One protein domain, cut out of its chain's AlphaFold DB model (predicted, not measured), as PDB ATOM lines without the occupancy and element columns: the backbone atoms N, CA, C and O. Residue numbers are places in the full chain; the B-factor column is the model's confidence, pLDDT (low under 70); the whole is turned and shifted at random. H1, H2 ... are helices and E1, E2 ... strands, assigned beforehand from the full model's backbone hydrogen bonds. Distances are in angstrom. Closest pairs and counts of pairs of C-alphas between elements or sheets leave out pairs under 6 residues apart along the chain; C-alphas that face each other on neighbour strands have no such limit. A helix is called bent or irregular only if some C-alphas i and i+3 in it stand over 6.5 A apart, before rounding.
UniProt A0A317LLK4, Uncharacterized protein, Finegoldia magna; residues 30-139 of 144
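This is residues 30 to 139 of the 144 residues of an uncharacterized protein of Finegoldia magna (UniProt A0A317LLK4). A short strip of two parallel strands, E1 and E2, lies at one edge of a helical body whose core is the long helix H4; H5 crosses H4 on one side and H2 packs beside it on another. The short helices H1 and H3 lie farther out, H3 by H5 and H1 after the long stretch of residues 36 to 52. The printed part has 110 residues, with five named helices and two named strands in the order E1, H1, H2, H3, H4, E2, H5; the class is mostly helix. The whole is compact, with a radius of gyration of the C-alphas of 13.5 A and spans of 40 by 30 by 27 A.

E1 is residues 31 to 35, 11.0 A long, beginning at C-alpha 31 (36.975, 56.836, -18.001), and E2 is residues 113 to 116, 10.0 A. H4 is residues 93 to 108, 22.2 A long, from C-alpha 93 (27.796, 41.102, 3.672). H5 is residues 123 to 138, 23.2 A long, ending at C-alpha 138 (28.310, 59.227, 3.890). H2 is residues 59 to 68, 14.2 A. H1 is residues 53 to 56, 5.4 A, and H3 is residues 85 to 89, 8.5 A. H3 is irregular, but only just: C-alphas 86 and 89 are 6.8 A apart.

E1 and E2 are parallel neighbours at 8 degrees, with N 32 and O 113 at 2.9 A and N 115 and O 32 at 3.0 A, both within hydrogen-bond range. With H1 to H4 between them in the chain they form a strand-helix-strand unit, two parallel neighbour strands joined through helices. The closest C-alphas of E2 and H5, those of Val 116 and Ile 125, are 6.6 A apart. H5 touches H4 at a steep tilt of 67 degrees, the same way, closest at the C-alphas of Ala 103 and Ile 132, 5.3 A. H2 touches H4 at a shallow tilt of 31 degrees, the same way, closest at the C-alphas of Glu 59 and Lys 94, 4.6 A. H2 and H5 are apart. H3 only just touches H5, with 3 pairs of C-alphas within 8 A, and H5 does so with residues 127 to 130 alone; the closest C-alphas are those of Ile 89 and Lys 127, 7.1 A. H1 touches no helix. In H2, H4 and H5 every O i to N i+4 pair is within hydrogen-bond range; H3 has 0 of 1, beside 1 of 2 O i to N i+3 pairs, and H1 is too short for an O i to N i+4 pair.

The C-alphas farthest apart, those of Asn 76 and Asn 120, are 41.6 A apart. The printed part has no cut. The links E1 to H1 and H2 to H3 are long, with 17 and 16 residues. The mean pLDDT of the printed part is 91.3, and residue 139 alone is under 70.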
ATOM      1  N   LYS A  30      37.435  61.352 -17.440       93.94
ATOM      2  CA  LYS A  30      38.266  60.255 -16.922       93.94
ATOM      3  C   LYS A  30      37.427  58.979 -16.889       93.94
ATOM      4  O   LYS A  30      36.458  58.882 -16.139       93.94
ATOM      5  N   SER A  31      37.796  58.014 -17.723       94.38
ATOM      6  CA  SER A  31      36.975  56.836 -18.001       94.38
ATOM      7  C   SER A  31      37.730  55.550 -17.688       94.38
ATOM      8  O   SER A  31      38.944  55.479 -17.879       94.38
ATOM      9  N   ILE A  32      37.006  54.537 -17.226       94.75
ATOM     10  CA  ILE A  32      37.505  53.175 -17.033       94.75
ATOM     11  C   ILE A  32      36.568  52.190 -17.728       94.75
ATOM     12  O   ILE A  32      35.343  52.301 -17.658       94.75
ATOM     13  N   PHE A  33      37.164  51.231 -18.424       92.25
ATOM     14  CA  PHE A  33      36.456  50.246 -19.226       92.25
ATOM     15  C   PHE A  33      36.766  48.844 -18.722       92.25
ATOM     16  O   PHE A  33      37.812  48.624 -18.113       92.25
ATOM     17  N   HIS A  34      35.880  47.904 -19.042       91.00
ATOM     18  CA  HIS A  34      36.074  46.485 -18.769       91.00
ATOM     19  C   HIS A  34      36.181  46.161 -17.269       91.00
ATOM     20  O   HIS A  34      37.076  45.442 -16.823       91.00
ATOM     21  N   ILE A  35      35.287  46.742 -16.468       92.88
ATOM     22  CA  ILE A  35      35.195  46.414 -15.045       92.88
ATOM     23  C   ILE A  35      34.388  45.133 -14.887       92.88
ATOM     24  O   ILE A  35      33.222  45.086 -15.274       92.88
ATOM     25  N   HIS A  36      34.994  44.154 -14.225       93.44
ATOM     26  CA  HIS A  36      34.278  43.044 -13.608       93.44
ATOM     27  C   HIS A  36      33.945  43.408 -12.163       93.44
ATOM     28  O   HIS A  36      34.771  43.980 -11.447       93.44
ATOM     29  N   THR A  37      32.742  43.077 -11.729       94.62
ATOM     30  CA  THR A  37      32.231  43.296 -10.380       94.62
ATOM     31  C   THR A  37      32.154  41.973  -9.622       94.62
ATOM     32  O   THR A  37      32.210  40.917 -10.249       94.62
ATOM     33  N   PRO A  38      31.964  41.989  -8.290       93.81
ATOM     34  CA  PRO A  38      31.762  40.767  -7.510       93.81
ATOM     35  C   PRO A  38      30.608  39.862  -7.971       93.81
ATOM     36  O   PRO A  38      30.590  38.699  -7.575       93.81
ATOM     37  N   ALA A  39      29.676  40.365  -8.792       92.44
ATOM     38  CA  ALA A  39      28.625  39.555  -9.411       92.44
ATOM     39  C   ALA A  39      29.146  38.676 -10.569       92.44
ATOM     40  O   ALA A  39      28.502  37.693 -10.933       92.44
ATOM     41  N   SER A  40      30.313  38.994 -11.145       90.06
ATOM     42  CA  SER A  40      30.968  38.163 -12.157       90.06
ATOM     43  C   SER A  40      31.709  36.986 -11.517       90.06
ATOM     44  O   SER A  40      32.409  37.123 -10.511       90.06
ATOM     45  N   HIS A  41      31.622  35.810 -12.138       80.31
ATOM     46  CA  HIS A  41      32.224  34.577 -11.614       80.31
ATOM     47  C   HIS A  41      33.768  34.603 -11.555       80.31
ATOM     48  O   HIS A  41      34.384  33.868 -10.768       80.31
ATOM     49  N   ASP A  42      34.397  35.419 -12.396       82.81
ATOM     50  CA  ASP A  42      35.846  35.572 -12.560       82.81
ATOM     51  C   ASP A  42      36.403  36.854 -11.914       82.81
ATOM     52  O   ASP A  42      37.559  37.225 -12.144       82.81
ATOM     53  N   TYR A  43      35.602  37.512 -11.073       88.62
ATOM     54  CA  TYR A  43      35.997  38.727 -10.380       88.62
ATOM     55  C   TYR A  43      37.270  38.553  -9.545       88.62
ATOM     56  O   TYR A  43      37.369  37.688  -8.667       88.62
ATOM     57  N   LYS A  44      38.224  39.464  -9.763       89.38
ATOM     58  CA  LYS A  44      39.471  39.561  -9.001       89.38
ATOM     59  C   LYS A  44      39.413  40.775  -8.083       89.38
ATOM     60  O   LYS A  44      39.336  41.904  -8.551       89.38
ATOM     61  N   LEU A  45      39.488  40.536  -6.773       87.38
ATOM     62  CA  LEU A  45      39.368  41.592  -5.764       87.38
ATOM     63  C   LEU A  45      40.601  42.510  -5.707       87.38
ATOM     64  O   LEU A  45      40.465  43.728  -5.689       87.38
ATOM     65  N   MET A  46      41.798  41.928  -5.629       84.62
ATOM     66  CA  MET A  46      43.076  42.648  -5.592       84.62
ATOM     67  C   MET A  46      44.132  41.818  -6.316       84.62
ATOM     68  O   MET A  46      44.124  40.589  -6.215       84.62
ATOM     69  N   GLU A  47      45.063  42.477  -7.005       81.50
ATOM     70  CA  GLU A  47      46.112  41.804  -7.785       81.50
ATOM     71  C   GLU A  47      46.940  40.828  -6.939       81.50
ATOM     72  O   GLU A  47      47.210  39.703  -7.358       81.50
ATOM     73  N   ASN A  48      47.265  41.215  -5.704       83.06
ATOM     74  CA  ASN A  48      48.057  40.409  -4.777       83.06
ATOM     75  C   ASN A  48      47.320  39.183  -4.206       83.06
ATOM     76  O   ASN A  48      47.960  38.325  -3.603       83.06
ATOM     77  N   LEU A  49      45.998  39.084  -4.372       82.00
ATOM     78  CA  LEU A  49      45.206  37.932  -3.927       82.00
ATOM     79  C   LEU A  49      44.992  36.892  -5.042       82.00
ATOM     80  O   LEU A  49      44.437  35.822  -4.786       82.00
ATOM     81  N   GLY A  50      45.440  37.187  -6.266       83.12
ATOM     82  CA  GLY A  50      45.283  36.314  -7.424       83.12
ATOM     83  C   GLY A  50      43.832  36.180  -7.907       83.12
ATOM     84  O   GLY A  50      42.927  36.895  -7.475       83.12
ATOM     85  N   THR A  51      43.605  35.243  -8.833       81.12
ATOM     86  CA  THR A  51      42.310  35.056  -9.515       81.12
ATOM     87  C   THR A  51      41.182  34.626  -8.581       81.12
ATOM     88  O   THR A  51      40.062  35.101  -8.716       81.12
ATOM     89  N   ASP A  52      41.479  33.787  -7.589       84.50
ATOM     90  CA  ASP A  52      40.491  33.312  -6.611       84.50
ATOM     91  C   ASP A  52      40.436  34.178  -5.350       84.50
ATOM     92  O   ASP A  52      39.828  33.783  -4.349       84.50
ATOM     93  N   GLY A  53      41.098  35.336  -5.359       85.62
ATOM     94  CA  GLY A  53      41.248  36.185  -4.183       85.62
ATOM     95  C   GLY A  53      39.913  36.527  -3.531       85.62
ATOM     96  O   GLY A  53      39.760  36.391  -2.317       85.62
ATOM     97  N   TYR A  54      38.911  36.870  -4.346       90.75
ATOM     98  CA  TYR A  54      37.561  37.136  -3.856       90.75
ATOM     99  C   TYR A  54      36.891  35.889  -3.268       90.75
ATOM    100  O   TYR A  54      36.254  35.963  -2.221       90.75
ATOM    101  N   LYS A  55      37.061  34.715  -3.883       88.50
ATOM    102  CA  LYS A  55      36.456  33.466  -3.393       88.50
ATOM    103  C   LYS A  55      37.030  33.075  -2.030       88.50
ATOM    104  O   LYS A  55      36.270  32.733  -1.127       88.50
ATOM    105  N   LYS A  56      38.347  33.215  -1.854       90.19
ATOM    106  CA  LYS A  56      39.086  32.761  -0.662       90.19
ATOM    107  C   LYS A  56      39.061  33.741   0.512       90.19
ATOM    108  O   LYS A  56      39.148  33.301   1.656       90.19
ATOM    109  N   ILE A  57      38.960  35.048   0.265       93.06
ATOM    110  CA  ILE A  57      38.953  36.035   1.354       93.06
ATOM    111  C   ILE A  57      37.703  35.880   2.234       93.06
ATOM    112  O   ILE A  57      36.595  35.636   1.743       93.06
ATOM    113  N   SER A  58      37.879  36.014   3.550       94.81
ATOM    114  CA  SER A  58      36.777  35.958   4.510       94.81
ATOM    115  C   SER A  58      36.038  37.294   4.597       94.81
ATOM    116  O   SER A  58      36.619  38.358   4.379       94.81
ATOM    117  N   GLU A  59      34.760  37.241   4.978       95.31
ATOM    118  CA  GLU A  59      33.955  38.441   5.238       95.31
ATOM    119  C   GLU A  59      34.621  39.363   6.266       95.31
ATOM    120  O   GLU A  59      34.748  40.560   6.028       95.31
ATOM    121  N   LYS A  60      35.129  38.795   7.369       94.50
ATOM    122  CA  LYS A  60      35.811  39.550   8.429       94.50
ATOM    123  C   LYS A  60      37.037  40.300   7.910       94.50
ATOM    124  O   LYS A  60      37.256  41.442   8.292       94.50
ATOM    125  N   LYS A  61      37.824  39.687   7.017       94.81
ATOM    126  CA  LYS A  61      39.011  40.347   6.461       94.81
ATOM    127  C   LYS A  61      38.633  41.504   5.537       94.81
ATOM    128  O   LYS A  61      39.306  42.528   5.547       94.81
ATOM    129  N   LEU A  62      37.562  41.356   4.758       94.62
ATOM    130  CA  LEU A  62      37.002  42.450   3.962       94.62
ATOM    131  C   LEU A  62      36.476  43.582   4.850       94.62
ATOM    132  O   LEU A  62      36.758  44.747   4.583       94.62
ATOM    133  N   GLU A  63      35.778  43.243   5.931       94.94
ATOM    134  CA  GLU A  63      35.318  44.210   6.927       94.94
ATOM    135  C   GLU A  63      36.489  44.972   7.567       94.94
ATOM    136  O   GLU A  63      36.439  46.198   7.662       94.94
ATOM    137  N   ASP A  64      37.563  44.277   7.957       94.88
ATOM    138  CA  ASP A  64      38.783  44.908   8.472       94.88
ATOM    139  C   ASP A  64      39.308  45.964   7.488       94.88
ATOM    140  O   ASP A  64      39.496  47.115   7.876       94.88
ATOM    141  N   ILE A  65      39.437  45.614   6.202       94.44
ATOM    142  CA  ILE A  65      39.916  46.530   5.154       94.44
ATOM    143  C   ILE A  65      38.992  47.750   5.013       94.44
ATOM    144  O   ILE A  65      39.472  48.875   4.862       94.44
ATOM    145  N   ILE A  66      37.671  47.550   5.065       94.44
ATOM    146  CA  ILE A  66      36.679  48.631   4.970       94.44
ATOM    147  C   ILE A  66      36.902  49.681   6.062       94.44
ATOM    148  O   ILE A  66      36.916  50.878   5.764       94.44
ATOM    149  N   TYR A  67      37.099  49.253   7.310       92.75
ATOM    150  CA  TYR A  67      37.315  50.174   8.427       92.75
ATOM    151  C   TYR A  67      38.748  50.723   8.471       92.75
ATOM    152  O   TYR A  67      38.918  51.907   8.754       92.75
ATOM    153  N   GLU A  68      39.765  49.927   8.126       93.25
ATOM    154  CA  GLU A  68      41.163  50.378   8.004       93.25
ATOM    155  C   GLU A  68      41.294  51.515   6.981       93.25
ATOM    156  O   GLU A  68      41.917  52.542   7.251       93.25
ATOM    157  N   ARG A  69      40.622  51.393   5.829       91.62
ATOM    158  CA  ARG A  69      40.553  52.449   4.801       91.62
ATOM    159  C   ARG A  69      39.532  53.542   5.125       91.62
ATOM    160  O   ARG A  69      39.318  54.461   4.331       91.62
ATOM    161  N   SER A  70      38.887  53.451   6.288       90.69
ATOM    162  CA  SER A  70      37.836  54.358   6.748       90.69
ATOM    163  C   SER A  70      36.690  54.514   5.744       90.69
ATOM    164  O   SER A  70      36.086  55.577   5.694       90.69
ATOM    165  N   ILE A  71      36.404  53.521   4.897       92.12
ATOM    166  CA  ILE A  71      35.381  53.607   3.837       92.12
ATOM    167  C   ILE A  71      34.005  53.842   4.462       92.12
ATOM    168  O   ILE A  71      33.291  54.759   4.056       92.12
ATOM    169  N   ILE A  72      33.704  53.075   5.509       90.06
ATOM    170  CA  ILE A  72      32.561  53.271   6.398       90.06
ATOM    171  C   ILE A  72      33.068  53.893   7.713       90.06
ATOM    172  O   ILE A  72      34.104  53.459   8.226       90.06
ATOM    173  N   PRO A  73      32.380  54.905   8.273       85.19
ATOM    174  CA  PRO A  73      32.755  55.488   9.557       85.19
ATOM    175  C   PRO A  73      32.453  54.542  10.728       85.19
ATOM    176  O   PRO A  73      31.481  53.788  10.711       85.19
ATOM    177  N   LEU A  74      33.254  54.634  11.791       86.56
ATOM    178  CA  LEU A  74      32.921  54.015  13.073       86.56
ATOM    179  C   LEU A  74      31.769  54.781  13.735       86.56
ATOM    180  O   LEU A  74      31.798  56.009  13.807       86.56
ATOM    181  N   ILE A  75      30.788  54.059  14.272       83.25
ATOM    182  CA  ILE A  75      29.661  54.640  15.010       83.25
ATOM    183  C   ILE A  75      29.968  54.490  16.496       83.25
ATOM    184  O   ILE A  75      30.067  53.371  16.998       83.25
ATOM    185  N   ASN A  76      30.173  55.604  17.204       82.19
ATOM    186  CA  ASN A  76      30.568  55.608  18.621       82.19
ATOM    187  C   ASN A  76      31.791  54.709  18.908       82.19
ATOM    188  O   ASN A  76      31.823  53.975  19.895       82.19
ATOM    189  N   GLY A  77      32.775  54.716  18.000       83.31
ATOM    190  CA  GLY A  77      33.988  53.895  18.101       83.31
ATOM    191  C   GLY A  77      33.791  52.404  17.803       83.31
ATOM    192  O   GLY A  77      34.727  51.627  17.975       83.31
ATOM    193  N   LYS A  78      32.603  51.985  17.351       86.38
ATOM    194  CA  LYS A  78      32.271  50.585  17.065       86.38
ATOM    195  C   LYS A  78      31.998  50.349  15.580       86.38
ATOM    196  O   LYS A  78      31.526  51.229  14.858       86.38
ATOM    197  N   ARG A  79      32.271  49.117  15.150       88.56
ATOM    198  CA  ARG A  79      31.910  48.575  13.834       88.56
ATOM    199  C   ARG A  79      30.451  48.107  13.856       88.56
ATOM    200  O   ARG A  79      30.188  46.918  13.970       88.56
ATOM    201  N   ASP A  80      29.512  49.046  13.837       80.81
ATOM    202  CA  ASP A  80      28.065  48.764  13.939       80.81
ATOM    203  C   ASP A  80      27.299  49.275  12.710       80.81
ATOM    204  O   ASP A  80      26.247  49.908  12.810       80.81
ATOM    205  N   VAL A  81      27.858  49.060  11.515       82.56
ATOM    206  CA  VAL A  81      27.166  49.453  10.286       82.56
ATOM    207  C   VAL A  81      25.958  48.551  10.049       82.56
ATOM    208  O   VAL A  81      26.055  47.323  10.013       82.56
ATOM    209  N   LYS A  82      24.800  49.183   9.859       84.06
ATOM    210  CA  LYS A  82      23.565  48.509   9.462       84.06
ATOM    211  C   LYS A  82      23.211  48.938   8.051       84.06
ATOM    212  O   LYS A  82      22.965  50.115   7.795       84.06
ATOM    213  N   PHE A  83      23.187  47.971   7.146       88.06
ATOM    214  CA  PHE A  83      22.722  48.189   5.786       88.06
ATOM    215  C   PHE A  83      21.190  48.183   5.761       88.06
ATOM    216  O   PHE A  83      20.550  47.354   6.409       88.06
ATOM    217  N   GLY A  84      20.603  49.160   5.069       88.12
ATOM    218  CA  GLY A  84      19.152  49.273   4.913       88.12
ATOM    219  C   GLY A  84      18.585  48.235   3.940       88.12
ATOM    220  O   GLY A  84      19.332  47.488   3.316       88.12
ATOM    221  N   ARG A  85      17.256  48.233   3.763       91.94
ATOM    222  CA  ARG A  85      16.544  47.271   2.893       91.94
ATOM    223  C   ARG A  85      17.017  47.287   1.438       91.94
ATOM    224  O   ARG A  85      16.947  46.258   0.779       91.94
ATOM    225  N   ASP A  86      17.522  48.419   0.954       92.50
ATOM    226  CA  ASP A  86      18.049  48.541  -0.410       92.50
ATOM    227  C   ASP A  86      19.228  47.581  -0.657       92.50
ATOM    228  O   ASP A  86      19.442  47.134  -1.777       92.50
ATOM    229  N   PHE A  87      19.959  47.197   0.398       95.25
ATOM    230  CA  PHE A  87      21.058  46.231   0.326       95.25
ATOM    231  C   PHE A  87      20.593  44.763   0.344       95.25
ATOM    232  O   PHE A  87      21.421  43.860   0.400       95.25
ATOM    233  N   ASN A  88      19.290  44.489   0.255       94.88
ATOM    234  CA  ASN A  88      18.789  43.118   0.109       94.88
ATOM    235  C   ASN A  88      19.079  42.520  -1.280       94.88
ATOM    236  O   ASN A  88      18.900  41.323  -1.466       94.88
ATOM    237  N   ILE A  89      19.511  43.337  -2.251       95.19
ATOM    238  CA  ILE A  89      19.925  42.867  -3.584       95.19
ATOM    239  C   ILE A  89      21.262  42.111  -3.564       95.19
ATOM    240  O   ILE A  89      21.626  41.497  -4.562       95.19
ATOM    241  N   PHE A  90      22.012  42.193  -2.463       96.00
ATOM    242  CA  PHE A  90      23.272  41.481  -2.281       96.00
ATOM    243  C   PHE A  90      23.021  40.124  -1.621       96.00
ATOM    244  O   PHE A  90      22.170  39.994  -0.742       96.00
ATOM    245  N   GLU A  91      23.807  39.124  -1.996       93.81
ATOM    246  CA  GLU A  91      23.739  37.766  -1.462       93.81
ATOM    247  C   GLU A  91      24.128  37.714   0.019       93.81
ATOM    248  O   GLU A  91      23.582  36.934   0.799       93.81
ATOM    249  N   ASN A  92      25.125  38.511   0.409       94.44
ATOM    250  CA  ASN A  92      25.701  38.507   1.751       94.44
ATOM    251  C   ASN A  92      26.542  39.770   2.011       94.44
ATOM    252  O   ASN A  92      26.836  40.564   1.117       94.44
ATOM    253  N   LYS A  93      26.969  39.955   3.266       94.12
ATOM    254  CA  LYS A  93      27.796  41.102   3.672       94.12
ATOM    255  C   LYS A  93      29.173  41.113   3.010       94.12
ATOM    256  O   LYS A  93      29.684  42.191   2.713       94.12
ATOM    257  N   LYS A  94      29.765  39.943   2.754       94.75
ATOM    258  CA  LYS A  94      31.022  39.830   2.002       94.75
ATOM    259  C   LYS A  94      30.909  40.507   0.630       94.75
ATOM    260  O   LYS A  94      31.796  41.280   0.269       94.75
ATOM    261  N   GLU A  95      29.816  40.266  -0.091       96.19
ATOM    262  CA  GLU A  95      29.543  40.899  -1.382       96.19
ATOM    263  C   GLU A  95      29.385  42.420  -1.234       96.19
ATOM    264  O   GLU A  95      30.030  43.177  -1.962       96.19
ATOM    265  N   ILE A  96      28.629  42.880  -0.229       96.44
ATOM    266  CA  ILE A  96      28.475  44.315   0.070       96.44
ATOM    267  C   ILE A  96      29.843  44.984   0.266       96.44
ATOM    268  O   ILE A  96      30.123  46.020  -0.338       96.44
ATOM    269  N   TYR A  97      30.723  44.398   1.083       96.06
ATOM    270  CA  TYR A  97      32.054  44.957   1.335       96.06
ATOM    271  C   TYR A  97      32.929  44.990   0.077       96.06
ATOM    272  O   TYR A  97      33.641  45.971  -0.140       96.06
ATOM    273  N   ALA A  98      32.853  43.975  -0.784       96.44
ATOM    274  CA  ALA A  98      33.587  43.974  -2.046       96.44
ATOM    275  C   ALA A  98      33.097  45.078  -3.002       96.44
ATOM    276  O   ALA A  98      33.915  45.812  -3.561       96.44
ATOM    277  N   PHE A  99      31.781  45.275  -3.129       97.50
ATOM    278  CA  PHE A  99      31.235  46.376  -3.932       97.50
ATOM    279  C   PHE A  99      31.561  47.754  -3.351       97.50
ATOM    280  O   PHE A  99      31.853  48.679  -4.107       97.50
ATOM    281  N   LEU A 100      31.560  47.913  -2.023       96.56
ATOM    282  CA  LEU A 100      31.966  49.166  -1.383       96.56
ATOM    283  C   LEU A 100      33.440  49.491  -1.634       96.56
ATOM    284  O   LEU A 100      33.761  50.659  -1.844       96.56
ATOM    285  N   LEU A 101      34.325  48.490  -1.647       96.00
ATOM    286  CA  LEU A 101      35.728  48.681  -2.026       96.00
ATOM    287  C   LEU A 101      35.853  49.141  -3.477       96.00
ATOM    288  O   LEU A 101      36.520  50.137  -3.737       96.00
ATOM    289  N   LEU A 102      35.172  48.468  -4.406       96.12
ATOM    290  CA  LEU A 102      35.181  48.854  -5.817       96.12
ATOM    291  C   LEU A 102      34.644  50.282  -6.012       96.12
ATOM    292  O   LEU A 102      35.294  51.111  -6.646       96.12
ATOM    293  N   ALA A 103      33.496  50.603  -5.413       96.25
ATOM    294  CA  ALA A 103      32.908  51.939  -5.463       96.25
ATOM    295  C   ALA A 103      33.841  53.001  -4.861       96.25
ATOM    296  O   ALA A 103      33.975  54.094  -5.411       96.25
ATOM    297  N   HIS A 104      34.506  52.682  -3.749       95.44
ATOM    298  CA  HIS A 104      35.486  53.562  -3.127       95.44
ATOM    299  C   HIS A 104      36.641  53.880  -4.078       95.44
ATOM    300  O   HIS A 104      36.944  55.056  -4.269       95.44
ATOM    301  N   GLU A 105      37.240  52.860  -4.698       94.31
ATOM    302  CA  GLU A 105      38.337  53.027  -5.656       94.31
ATOM    303  C   GLU A 105      37.917  53.894  -6.846       94.31
ATOM    304  O   GLU A 105      38.650  54.806  -7.236       94.31
ATOM    305  N   LEU A 106      36.709  53.689  -7.380       95.25
ATOM    306  CA  LEU A 106      36.198  54.512  -8.477       95.25
ATOM    307  C   LEU A 106      36.072  55.989  -8.084       95.25
ATOM    308  O   LEU A 106      36.477  56.874  -8.842       95.25
ATOM    309  N   LEU A 107      35.551  56.250  -6.882       94.38
ATOM    310  CA  LEU A 107      35.325  57.603  -6.379       94.38
ATOM    311  C   LEU A 107      36.627  58.327  -6.013       94.38
ATOM    312  O   LEU A 107      36.775  59.496  -6.360       94.38
ATOM    313  N   ILE A 108      37.582  57.668  -5.341       93.56
ATOM    314  CA  ILE A 108      38.862  58.313  -4.987       93.56
ATOM    315  C   ILE A 108      39.710  58.611  -6.222       93.56
ATOM    316  O   ILE A 108      40.420  59.612  -6.245       93.56
ATOM    317  N   ASN A 109      39.610  57.773  -7.256       93.62
ATOM    318  CA  ASN A 109      40.296  57.994  -8.520       93.62
ATOM    319  C   ASN A 109      39.535  58.955  -9.440       93.62
ATOM    320  O   ASN A 109      40.042  59.256 -10.519       93.62
ATOM    321  N   GLN A 110      38.366  59.459  -9.027       93.00
ATOM    322  CA  GLN A 110      37.558  60.424  -9.776       93.00
ATOM    323  C   GLN A 110      37.241  59.951 -11.204       93.00
ATOM    324  O   GLN A 110      37.340  60.718 -12.161       93.00
ATOM    325  N   TYR A 111      36.902  58.668 -11.366       94.88
ATOM    326  CA  TYR A 111      36.356  58.197 -12.636       94.88
ATOM    327  C   TYR A 111      34.945  58.758 -12.824       94.88
ATOM    328  O   TYR A 111      34.084  58.624 -11.956       94.88
ATOM    329  N   GLU A 112      34.717  59.381 -13.973       92.69
ATOM    330  CA  GLU A 112      33.439  59.990 -14.345       92.69
ATOM    331  C   GLU A 112      32.570  59.017 -15.144       92.69
ATOM    332  O   GLU A 112      31.344  59.081 -15.091       92.69
ATOM    333  N   ILE A 113      33.212  58.105 -15.880       93.56
ATOM    334  CA  ILE A 113      32.553  57.080 -16.686       93.56
ATOM    335  C   ILE A 113      33.177  55.725 -16.356       93.56
ATOM    336  O   ILE A 113      34.395  55.551 -16.422       93.56
ATOM    337  N   SER A 114      32.332  54.750 -16.032       95.00
ATOM    338  CA  SER A 114      32.729  53.365 -15.780       95.00
ATOM    339  C   SER A 114      31.876  52.414 -16.610       95.00
ATOM    340  O   SER A 114      30.648  52.471 -16.526       95.00
ATOM    341  N   VAL A 115      32.510  51.521 -17.371       95.19
ATOM    342  CA  VAL A 115      31.815  50.485 -18.150       95.19
ATOM    343  C   VAL A 115      32.014  49.123 -17.489       95.19
ATOM    344  O   VAL A 115      33.126  48.592 -17.474       95.19
ATOM    345  N   VAL A 116      30.923  48.580 -16.948       95.62
ATOM    346  CA  VAL A 116      30.857  47.238 -16.352       95.62
ATOM    347  C   VAL A 116      30.605  46.208 -17.449       95.62
ATOM    348  O   VAL A 116      29.722  46.401 -18.285       95.62
ATOM    349  N   THR A 117      31.382  45.130 -17.451       93.44
ATOM    350  CA  THR A 117      31.365  44.075 -18.475       93.44
ATOM    351  C   THR A 117      31.369  42.687 -17.839       93.44
ATOM    352  O   THR A 117      32.143  41.824 -18.249       93.44
ATOM    353  N   ASP A 118      30.533  42.495 -16.819       92.62
ATOM    354  CA  ASP A 118      30.415  41.223 -16.105       92.62
ATOM    355  C   ASP A 118      30.057  40.068 -17.046       92.62
ATOM    356  O   ASP A 118      29.282  40.210 -17.999       92.62
ATOM    357  N   HIS A 119      30.590  38.883 -16.753       89.31
ATOM    358  CA  HIS A 119      30.263  37.692 -17.520       89.31
ATOM    359  C   HIS A 119      28.851  37.196 -17.189       89.31
ATOM    360  O   HIS A 119      28.562  36.812 -16.059       89.31
ATOM    361  N   ASN A 120      27.992  37.126 -18.211       87.88
ATOM    362  CA  ASN A 120      26.648  36.530 -18.163       87.88
ATOM    363  C   ASN A 120      25.655  37.185 -17.181       87.88
ATOM    364  O   ASN A 120      24.621  36.590 -16.885       87.88
ATOM    365  N   THR A 121      25.929  38.393 -16.682       90.62
ATOM    366  CA  THR A 121      25.026  39.109 -15.768       90.62
ATOM    367  C   THR A 121      25.147  40.624 -15.921       90.62
ATOM    368  O   THR A 121      26.167  41.136 -16.368       90.62
ATOM    369  N   PHE A 122      24.093  41.346 -15.537       92.00
ATOM    370  CA  PHE A 122      24.087  42.808 -15.417       92.00
ATOM    371  C   PHE A 122      23.855  43.281 -13.975       92.00
ATOM    372  O   PHE A 122      23.832  44.484 -13.718       92.00
ATOM    373  N   GLU A 123      23.704  42.358 -13.021       93.62
ATOM    374  CA  GLU A 123      23.384  42.678 -11.623       93.62
ATOM    375  C   GLU A 123      24.433  43.576 -10.958       93.62
ATOM    376  O   GLU A 123      24.104  44.400 -10.098       93.62
ATOM    377  N   GLY A 124      25.695  43.459 -11.384       94.88
ATOM    378  CA  GLY A 124      26.786  44.284 -10.885       94.88
ATOM    379  C   GLY A 124      26.573  45.778 -11.101       94.88
ATOM    380  O   GLY A 124      27.054  46.582 -10.304       94.88
ATOM    381  N   ILE A 125      25.808  46.171 -12.125       95.81
ATOM    382  CA  ILE A 125      25.537  47.578 -12.434       95.81
ATOM    383  C   ILE A 125      24.735  48.229 -11.303       95.81
ATOM    384  O   ILE A 125      25.125  49.284 -10.796       95.81
ATOM    385  N   ASP A 126      23.627  47.616 -10.891       95.88
ATOM    386  CA  ASP A 126      22.731  48.209  -9.894       95.88
ATOM    387  C   ASP A 126      23.314  48.108  -8.480       95.88
ATOM    388  O   ASP A 126      23.259  49.081  -7.719       95.88
ATOM    389  N   LYS A 127      23.990  46.993  -8.169       97.69
ATOM    390  CA  LYS A 127      24.775  46.822  -6.935       97.69
ATOM    391  C   LYS A 127      25.856  47.902  -6.799       97.69
ATOM    392  O   LYS A 127      25.959  48.559  -5.758       97.69
ATOM    393  N   LEU A 128      26.617  48.162  -7.867       97.31
ATOM    394  CA  LEU A 128      27.665  49.185  -7.870       97.31
ATOM    395  C   LEU A 128      27.096  50.603  -7.737       97.31
ATOM    396  O   LEU A 128      27.604  51.389  -6.933       97.31
ATOM    397  N   LYS A 129      26.021  50.931  -8.468       96.25
ATOM    398  CA  LYS A 129      25.330  52.228  -8.347       96.25
ATOM    399  C   LYS A 129      24.868  52.489  -6.916       96.25
ATOM    400  O   LYS A 129      25.069  53.593  -6.401       96.25
ATOM    401  N   LEU A 130      24.282  51.483  -6.265       96.75
ATOM    402  CA  LEU A 130      23.811  51.595  -4.887       96.75
ATOM    403  C   LEU A 130      24.967  51.895  -3.922       96.75
ATOM    404  O   LEU A 130      24.865  52.824  -3.116       96.75
ATOM    405  N   CYS A 131      26.089  51.179  -4.041       96.31
ATOM    406  CA  CYS A 131      27.285  51.436  -3.235       96.31
ATOM    407  C   CYS A 131      27.879  52.831  -3.483       96.31
ATOM    408  O   CYS A 131      28.219  53.520  -2.520       96.31
ATOM    409  N   ILE A 132      27.953  53.289  -4.737       95.44
ATOM    410  CA  ILE A 132      28.413  54.648  -5.074       95.44
ATOM    411  C   ILE A 132      27.528  55.703  -4.399       95.44
ATOM    412  O   ILE A 132      28.041  56.615  -3.747       95.44
ATOM    413  N   HIS A 133      26.203  55.571  -4.509       93.62
ATOM    414  CA  HIS A 133      25.256  56.508  -3.894       93.62
ATOM    415  C   HIS A 133      25.362  56.511  -2.369       93.62
ATOM    416  O   HIS A 133      25.360  57.569  -1.737       93.62
ATOM    417  N   HIS A 134      25.501  55.328  -1.774       92.62
ATOM    418  CA  HIS A 134      25.692  55.173  -0.338       92.62
ATOM    419  C   HIS A 134      26.962  55.889   0.146       92.62
ATOM    420  O   HIS A 134      26.906  56.662   1.103       92.62
ATOM    421  N   LEU A 135      28.091  55.705  -0.546       92.50
ATOM    422  CA  LEU A 135      29.351  56.359  -0.192       92.50
ATOM    423  C   LEU A 135      29.297  57.880  -0.377       92.50
ATOM    424  O   LEU A 135      29.752  58.605   0.511       92.50
ATOM    425  N   LYS A 136      28.699  58.373  -1.471       90.25
ATOM    426  CA  LYS A 136      28.509  59.817  -1.701       90.25
ATOM    427  C   LYS A 136      27.681  60.478  -0.591       90.25
ATOM    428  O   LYS A 136      27.996  61.592  -0.186       90.25
ATOM    429  N   LYS A 137      26.672  59.789  -0.042       86.94
ATOM    430  CA  LYS A 137      25.886  60.284   1.107       86.94
ATOM    431  C   LYS A 137      26.682  60.329   2.410       86.94
ATOM    432  O   LYS A 137      26.482  61.235   3.213       86.94
ATOM    433  N   LEU A 138      27.550  59.344   2.643       79.06
ATOM    434  CA  LEU A 138      28.310  59.227   3.890       79.06
ATOM    435  C   LEU A 138      29.455  60.235   4.001       79.06
ATOM    436  O   LEU A 138      29.859  60.575   5.113       79.06
ATOM    437  N   LYS A 139      30.018  60.689   2.876       67.06
ATOM    438  CA  LYS A 139      31.192  61.564   2.884       67.06
ATOM    439  C   LYS A 139      31.098  62.676   1.853       67.06
ATOM    440  O   LYS A 139      31.147  62.421   0.655       67.06
TER     441      LYS A 139